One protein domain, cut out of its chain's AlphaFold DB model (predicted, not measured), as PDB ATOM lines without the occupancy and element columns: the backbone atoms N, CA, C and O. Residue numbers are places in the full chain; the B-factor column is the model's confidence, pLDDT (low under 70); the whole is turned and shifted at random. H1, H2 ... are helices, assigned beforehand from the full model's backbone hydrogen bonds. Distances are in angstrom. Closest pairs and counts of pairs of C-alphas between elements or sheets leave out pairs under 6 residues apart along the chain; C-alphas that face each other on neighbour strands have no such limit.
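What this domain is: This is residues 107 to 163 of the 163 residues of an uncharacterized protein of Araneus ventricosus (UniProt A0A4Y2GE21). What shape appears? Helix H1 runs out and H3 folds back side by side with it, while residues 131 to 136 and 139 to 144, partly in the short helix H2, stick out at one end. What builds it? The printed part has 57 residues, with three named helices in the order H1, H2, H3 and no named strand: all helix. It is a loose rod, radius of gyration of the C-alphas 13.6 A, spanning 43 by 16 by 16 A.

Where its parts are: Where is H1? It covers residues 108 to 126, 26.9 A long, from C-alpha 108 at (209.478, 214.401, 264.873). What follows? H2 covers residues 134 to 142, and H3 residues 148 to 161, 20.2 A long, ending with C-alpha 161 at (215.431, 222.682, 272.737).

How they stand to each other: How do H1 and H3 stand? They touch, their closest C-alphas being those of Leu 116 and Val 154, 6.1 A apart. They run opposite ways at a steep tilt of 35.5 degrees, only just beyond shallow. And H2? It is apart from H1 and H3. Are the backbones complete? In H1, H2 and H3 every O i to N i+4 pair is within hydrogen-bond range.

The domain as a whole: How large is it? The farthest C-alphas, of Asp 107 and Trp 135, are 43.7 A apart. Any cut or weak place? The printed part has no cut; pLDDT is under 70 at residues 145 to 146 and 162 to 163.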
ATOM      1  N   ASP A 107     210.404 215.390 260.298       87.25
ATOM      2  CA  ASP A 107     211.215 215.154 261.493       87.25
ATOM      3  C   ASP A 107     210.323 215.294 262.746       87.25
ATOM      4  O   ASP A 107     209.712 216.350 262.941       87.25
ATOM      5  N   PRO A 108     210.255 214.289 263.637       86.94
ATOM      6  CA  PRO A 108     209.478 214.401 264.873       86.94
ATOM      7  C   PRO A 108     209.929 215.577 265.756       86.94
ATOM      8  O   PRO A 108     209.110 216.190 266.443       86.94
ATOM      9  N   GLU A 109     211.210 215.959 265.711       84.56
ATOM     10  CA  GLU A 109     211.700 217.138 266.437       84.56
ATOM     11  C   GLU A 109     211.153 218.445 265.851       84.56
ATOM     12  O   GLU A 109     210.974 219.430 266.574       84.56
ATOM     13  N   ARG A 110     210.846 218.466 264.550       85.50
ATOM     14  CA  ARG A 110     210.196 219.606 263.906       85.50
ATOM     15  C   ARG A 110     208.744 219.724 264.335       85.50
ATOM     16  O   ARG A 110     208.333 220.801 264.758       85.50
ATOM     17  N   GLU A 111     207.994 218.631 264.266       87.19
ATOM     18  CA  GLU A 111     206.593 218.615 264.689       87.19
ATOM     19  C   GLU A 111     206.460 219.082 266.146       87.19
ATOM     20  O   GLU A 111     205.613 219.919 266.476       87.19
ATOM     21  N   ARG A 112     207.380 218.631 267.008       88.06
ATOM     22  CA  ARG A 112     207.475 219.094 268.391       88.06
ATOM     23  C   ARG A 112     207.724 220.600 268.491       88.06
ATOM     24  O   ARG A 112     207.045 221.273 269.270       88.06
ATOM     25  N   LEU A 113     208.679 221.139 267.733       86.00
ATOM     26  CA  LEU A 113     208.971 222.574 267.716       86.00
ATOM     27  C   LEU A 113     207.755 223.392 267.258       86.00
ATOM     28  O   LEU A 113     207.390 224.368 267.915       86.00
ATOM     29  N   ASP A 114     207.101 222.979 266.174       87.06
ATOM     30  CA  ASP A 114     205.932 223.668 265.622       87.06
ATOM     31  C   ASP A 114     204.753 223.639 266.612       87.06
ATOM     32  O   ASP A 114     204.089 224.662 266.822       87.06
ATOM     33  N   HIS A 115     204.545 222.514 267.310       88.75
ATOM     34  CA  HIS A 115     203.571 222.410 268.397       88.75
ATOM     35  C   HIS A 115     203.893 223.374 269.549       88.75
ATOM     36  O   HIS A 115     203.016 224.118 269.992       88.75
ATOM     37  N   LEU A 116     205.146 223.411 270.020       88.12
ATOM     38  CA  LEU A 116     205.571 224.294 271.115       88.12
ATOM     39  C   LEU A 116     205.408 225.777 270.759       88.12
ATOM     40  O   LEU A 116     204.903 226.555 271.572       88.12
ATOM     41  N   VAL A 117     205.792 226.177 269.544       86.12
ATOM     42  CA  VAL A 117     205.647 227.561 269.060       86.12
ATOM     43  C   VAL A 117     204.170 227.938 268.922       86.12
ATOM     44  O   VAL A 117     203.763 229.019 269.363       86.12
ATOM     45  N   GLY A 118     203.348 227.047 268.363       88.25
ATOM     46  CA  GLY A 118     201.906 227.252 268.245       88.25
ATOM     47  C   GLY A 118     201.213 227.361 269.605       88.25
ATOM     48  O   GLY A 118     200.397 228.265 269.824       88.25
ATOM     49  N   GLU A 119     201.565 226.485 270.548       88.56
ATOM     50  CA  GLU A 119     201.017 226.501 271.901       88.56
ATOM     51  C   GLU A 119     201.440 227.760 272.661       88.56
ATOM     52  O   GLU A 119     200.588 228.415 273.269       88.56
ATOM     53  N   LEU A 120     202.710 228.167 272.558       85.69
ATOM     54  CA  LEU A 120     203.184 229.427 273.125       85.69
ATOM     55  C   LEU A 120     202.379 230.612 272.574       85.69
ATOM     56  O   LEU A 120     201.891 231.433 273.348       85.69
ATOM     57  N   GLY A 121     202.168 230.682 271.256       86.38
ATOM     58  CA  GLY A 121     201.366 231.735 270.630       86.38
ATOM     59  C   GLY A 121     199.913 231.770 271.121       86.38
ATOM     60  O   GLY A 121     199.365 232.848 271.379       86.38
ATOM     61  N   ARG A 122     199.282 230.602 271.301       87.62
ATOM     62  CA  ARG A 122     197.917 230.484 271.846       87.62
ATOM     63  C   ARG A 122     197.846 230.966 273.293       87.62
ATOM     64  O   ARG A 122     196.924 231.702 273.644       87.62
ATOM     65  N   LEU A 123     198.817 230.575 274.115       84.62
ATOM     66  CA  LEU A 123     198.880 230.952 275.526       84.62
ATOM     67  C   LEU A 123     199.170 232.441 275.702       84.62
ATOM     68  O   LEU A 123     198.503 233.101 276.485       84.62
ATOM     69  N   LEU A 124     200.089 233.006 274.919       82.56
ATOM     70  CA  LEU A 124     200.353 234.447 274.922       82.56
ATOM     71  C   LEU A 124     199.106 235.265 274.586       82.56
ATOM     72  O   LEU A 124     198.833 236.283 275.222       82.56
ATOM     73  N   ARG A 125     198.314 234.794 273.619       84.56
ATOM     74  CA  ARG A 125     197.042 235.425 273.265       84.56
ATOM     75  C   ARG A 125     196.041 235.353 274.412       84.56
ATOM     76  O   ARG A 125     195.396 236.361 274.700       84.56
ATOM     77  N   SER A 126     195.930 234.205 275.082       82.50
ATOM     78  CA  SER A 126     194.989 234.025 276.193       82.50
ATOM     79  C   SER A 126     195.337 234.859 277.426       82.50
ATOM     80  O   SER A 126     194.441 235.148 278.213       82.50
ATOM     81  N   VAL A 127     196.592 235.294 277.584       80.81
ATOM     82  CA  VAL A 127     197.033 236.152 278.699       80.81
ATOM     83  C   VAL A 127     197.173 237.636 278.331       80.81
ATOM     84  O   VAL A 127     197.530 238.445 279.181       80.81
ATOM     85  N   SER A 128     196.862 238.025 277.091       82.50
ATOM     86  CA  SER A 128     197.045 239.400 276.590       82.50
ATOM     87  C   SER A 128     196.214 240.467 277.315       82.50
ATOM     88  O   SER A 128     196.612 241.628 277.351       82.50
ATOM     89  N   TRP A 129     195.091 240.086 277.929       83.12
ATOM     90  CA  TRP A 129     194.240 240.987 278.713       83.12
ATOM     91  C   TRP A 129     194.806 241.271 280.117       83.12
ATOM     92  O   TRP A 129     194.397 242.238 280.758       83.12
ATOM     93  N   GLN A 130     195.749 240.452 280.602       82.38
ATOM     94  CA  GLN A 130     196.260 240.525 281.975       82.38
ATOM     95  C   GLN A 130     196.860 241.884 282.368       82.38
ATOM     96  O   GLN A 130     196.585 242.315 283.488       82.38
ATOM     97  N   PRO A 131     197.627 242.585 281.507       81.81
ATOM     98  CA  PRO A 131     198.188 243.891 281.856       81.81
ATOM     99  C   PRO A 131     197.121 244.978 282.031       81.81
ATOM    100  O   PRO A 131     197.318 245.917 282.791       81.81
ATOM    101  N   PHE A 132     195.983 244.854 281.342       86.00
ATOM    102  CA  PHE A 132     194.906 245.848 281.385       86.00
ATOM    103  C   PHE A 132     194.000 245.680 282.609       86.00
ATOM    104  O   PHE A 132     193.428 246.656 283.088       86.00
ATOM    105  N   PHE A 133     193.894 244.458 283.145       87.81
ATOM    106  CA  PHE A 133     193.064 244.148 284.313       87.81
ATOM    107  C   PHE A 133     193.858 243.409 285.408       87.81
ATOM    108  O   PHE A 133     193.619 242.220 285.653       87.81
ATOM    109  N   PRO A 134     194.780 244.095 286.116       83.31
ATOM    110  CA  PRO A 134     195.616 243.472 287.147       83.31
ATOM    111  C   PRO A 134     194.811 242.848 288.294       83.31
ATOM    112  O   PRO A 134     195.162 241.778 288.787       83.31
ATOM    113  N   TRP A 135     193.694 243.472 288.681       87.94
ATOM    114  CA  TRP A 135     192.793 242.955 289.715       87.94
ATOM    115  C   TRP A 135     192.162 241.617 289.303       87.94
ATOM    116  O   TRP A 135     192.111 240.685 290.101       87.94
ATOM    117  N   LEU A 136     191.755 241.480 288.038       85.19
ATOM    118  CA  LEU A 136     191.155 240.256 287.513       85.19
ATOM    119  C   LEU A 136     192.205 239.145 287.391       85.19
ATOM    120  O   LEU A 136     191.930 237.990 287.714       85.19
ATOM    121  N   ARG A 137     193.440 239.498 287.003       82.62
ATOM    122  CA  ARG A 137     194.590 238.583 287.073       82.62
ATOM    123  C   ARG A 137     194.835 238.112 288.509       82.62
ATOM    124  O   ARG A 137     195.087 236.923 288.695       82.62
ATOM    125  N   ALA A 138     194.777 239.003 289.501       81.88
ATOM    126  CA  ALA A 138     194.970 238.645 290.906       81.88
ATOM    127  C   ALA A 138     193.886 237.666 291.385       81.88
ATOM    128  O   ALA A 138     194.227 236.607 291.904       81.88
ATOM    129  N   VAL A 139     192.612 237.953 291.094       85.00
ATOM    130  CA  VAL A 139     191.472 237.075 291.411       85.00
ATOM    131  C   VAL A 139     191.613 235.705 290.739       85.00
ATOM    132  O   VAL A 139     191.512 234.669 291.391       85.00
ATOM    133  N   MET A 140     191.913 235.652 289.441       82.56
ATOM    134  CA  MET A 140     192.083 234.358 288.768       82.56
ATOM    135  C   MET A 140     193.306 233.591 289.276       82.56
ATOM    136  O   MET A 140     193.267 232.366 289.363       82.56
ATOM    137  N   SER A 141     194.359 234.292 289.705       77.06
ATOM    138  CA  SER A 141     195.506 233.659 290.353       77.06
ATOM    139  C   SER A 141     195.164 233.086 291.730       77.06
ATOM    140  O   SER A 141     195.669 232.015 292.051       77.06
ATOM    141  N   THR A 142     194.323 233.746 292.537       80.00
ATOM    142  CA  THR A 142     193.920 233.229 293.860       80.00
ATOM    143  C   THR A 142     193.057 231.976 293.760       80.00
ATOM    144  O   THR A 142     193.170 231.093 294.602       80.00
ATOM    145  N   PHE A 143     192.247 231.855 292.706       80.12
ATOM    146  CA  PHE A 143     191.439 230.660 292.438       80.12
ATOM    147  C   PHE A 143     192.169 229.598 291.593       80.12
ATOM    148  O   PHE A 143     191.562 228.602 291.208       80.12
ATOM    149  N   ASN A 144     193.460 229.795 291.292       73.12
ATOM    150  CA  ASN A 144     194.262 228.943 290.402       73.12
ATOM    151  C   ASN A 144     193.603 228.685 289.026       73.12
ATOM    152  O   ASN A 144     193.782 227.633 288.410       73.12
ATOM    153  N   VAL A 145     192.830 229.656 288.537       68.06
ATOM    154  CA  VAL A 145     192.133 229.603 287.251       68.06
ATOM    155  C   VAL A 145     193.067 230.155 286.175       68.06
ATOM    156  O   VAL A 145     193.317 231.357 286.100       68.06
ATOM    157  N   GLY A 146     193.609 229.272 285.334       69.44
ATOM    158  CA  GLY A 146     194.382 229.653 284.149       69.44
ATOM    159  C   GLY A 146     195.496 228.677 283.772       69.44
ATOM    160  O   GLY A 146     195.940 227.850 284.561       69.44
ATOM    161  N   ASP A 147     196.008 228.817 282.551       71.31
ATOM    162  CA  ASP A 147     197.021 227.926 281.963       71.31
ATOM    163  C   ASP A 147     198.476 228.270 282.375       71.31
ATOM    164  O   ASP A 147     199.425 227.973 281.645       71.31
ATOM    165  N   LYS A 148     198.708 228.886 283.546       72.06
ATOM    166  CA  LYS A 148     200.064 229.308 283.974       72.06
ATOM    167  C   LYS A 148     201.061 228.142 284.009       72.06
ATOM    168  O   LYS A 148     202.165 228.253 283.482       72.06
ATOM    169  N   GLY A 149     200.661 226.996 284.568       74.50
ATOM    170  CA  GLY A 149     201.512 225.799 284.628       74.50
ATOM    171  C   GLY A 149     201.829 225.204 283.251       74.50
ATOM    172  O   GLY A 149     202.925 224.686 283.033       74.50
ATOM    173  N   ARG A 150     200.895 225.324 282.300       80.19
ATOM    174  CA  ARG A 150     201.082 224.907 280.905       80.19
ATOM    175  C   ARG A 150     202.068 225.836 280.191       80.19
ATOM    176  O   ARG A 150     202.999 225.348 279.563       80.19
ATOM    177  N   LEU A 151     201.941 227.151 280.381       77.75
ATOM    178  CA  LEU A 151     202.881 228.145 279.849       77.75
ATOM    179  C   LEU A 151     204.306 227.920 280.368       77.75
ATOM    180  O   LEU A 151     205.244 227.881 279.578       77.75
ATOM    181  N   LEU A 152     204.472 227.705 281.674       78.12
ATOM    182  CA  LEU A 152     205.781 227.418 282.270       78.12
ATOM    183  C   LEU A 152     206.403 226.123 281.726       78.12
ATOM    184  O   LEU A 152     207.619 226.057 281.545       78.12
ATOM    185  N   ARG A 153     205.586 225.099 281.449       83.12
ATOM    186  CA  ARG A 153     206.047 223.847 280.834       83.12
ATOM    187  C   ARG A 153     206.547 224.081 279.410       83.12
ATOM    188  O   ARG A 153     207.686 223.731 279.126       83.12
ATOM    189  N   VAL A 154     205.745 224.732 278.568       84.19
ATOM    190  CA  VAL A 154     206.108 225.053 277.176       84.19
ATOM    191  C   VAL A 154     207.389 225.887 277.126       84.19
ATOM    192  O   VAL A 154     208.315 225.555 276.393       84.19
ATOM    193  N   MET A 155     207.500 226.915 277.970       78.56
ATOM    194  CA  MET A 155     208.706 227.746 278.059       78.56
ATOM    195  C   MET A 155     209.947 226.940 278.468       78.56
ATOM    196  O   MET A 155     211.039 227.175 277.949       78.56
ATOM    197  N   ARG A 156     209.796 225.974 279.382       83.12
ATOM    198  CA  ARG A 156     210.889 225.084 279.796       83.12
ATOM    199  C   ARG A 156     211.316 224.148 278.668       83.12
ATOM    200  O   ARG A 156     212.510 223.956 278.473       83.12
ATOM    201  N   GLU A 157     210.364 223.589 277.931       85.00
ATOM    202  CA  GLU A 157     210.659 222.719 276.790       85.00
ATOM    203  C   GLU A 157     211.364 223.475 275.664       85.00
ATOM    204  O   GLU A 157     212.368 222.987 275.153       85.00
ATOM    205  N   ILE A 158     210.933 224.702 275.363       81.38
ATOM    206  CA  ILE A 158     211.627 225.576 274.407       81.38
ATOM    207  C   ILE A 158     213.056 225.876 274.884       81.38
ATOM    208  O   ILE A 158     213.996 225.777 274.099       81.38
ATOM    209  N   LYS A 159     213.256 226.185 276.176       79.50
ATOM    210  CA  LYS A 159     214.604 226.412 276.733       79.50
ATOM    211  C   LYS A 159     215.505 225.182 276.574       79.50
ATOM    212  O   LYS A 159     216.690 225.342 276.304       79.50
ATOM    213  N   ASN A 160     214.953 223.982 276.741       82.31
ATOM    214  CA  ASN A 160     215.698 222.734 276.574       82.31
ATOM    215  C   ASN A 160     216.026 222.439 275.108       82.31
ATOM    216  O   ASN A 160     217.075 221.873 274.849       82.31
ATOM    217  N   TYR A 161     215.168 222.835 274.168       76.19
ATOM    218  CA  TYR A 161     215.431 222.682 272.737       76.19
ATOM    219  C   TYR A 161     216.605 223.551 272.253       76.19
ATOM    220  O   TYR A 161     217.332 223.176 271.344       76.19
ATOM    221  N   CYS A 162     216.792 224.730 272.854       67.88
ATOM    222  CA  CYS A 162     217.871 225.653 272.492       67.88
ATOM    223  C   CYS A 162     219.227 225.351 273.160       67.88
ATOM    224  O   CYS A 162     220.166 226.121 272.950       67.88
ATOM    225  N   ARG A 163     219.319 224.313 273.999       60.91
ATOM    226  CA  ARG A 163     220.546 223.882 274.685       60.91
ATOM    227  C   ARG A 163     221.165 222.690 273.974       60.91
ATOM    228  O   ARG A 163     222.410 222.686 273.896       60.91
TER     229      ARG A 163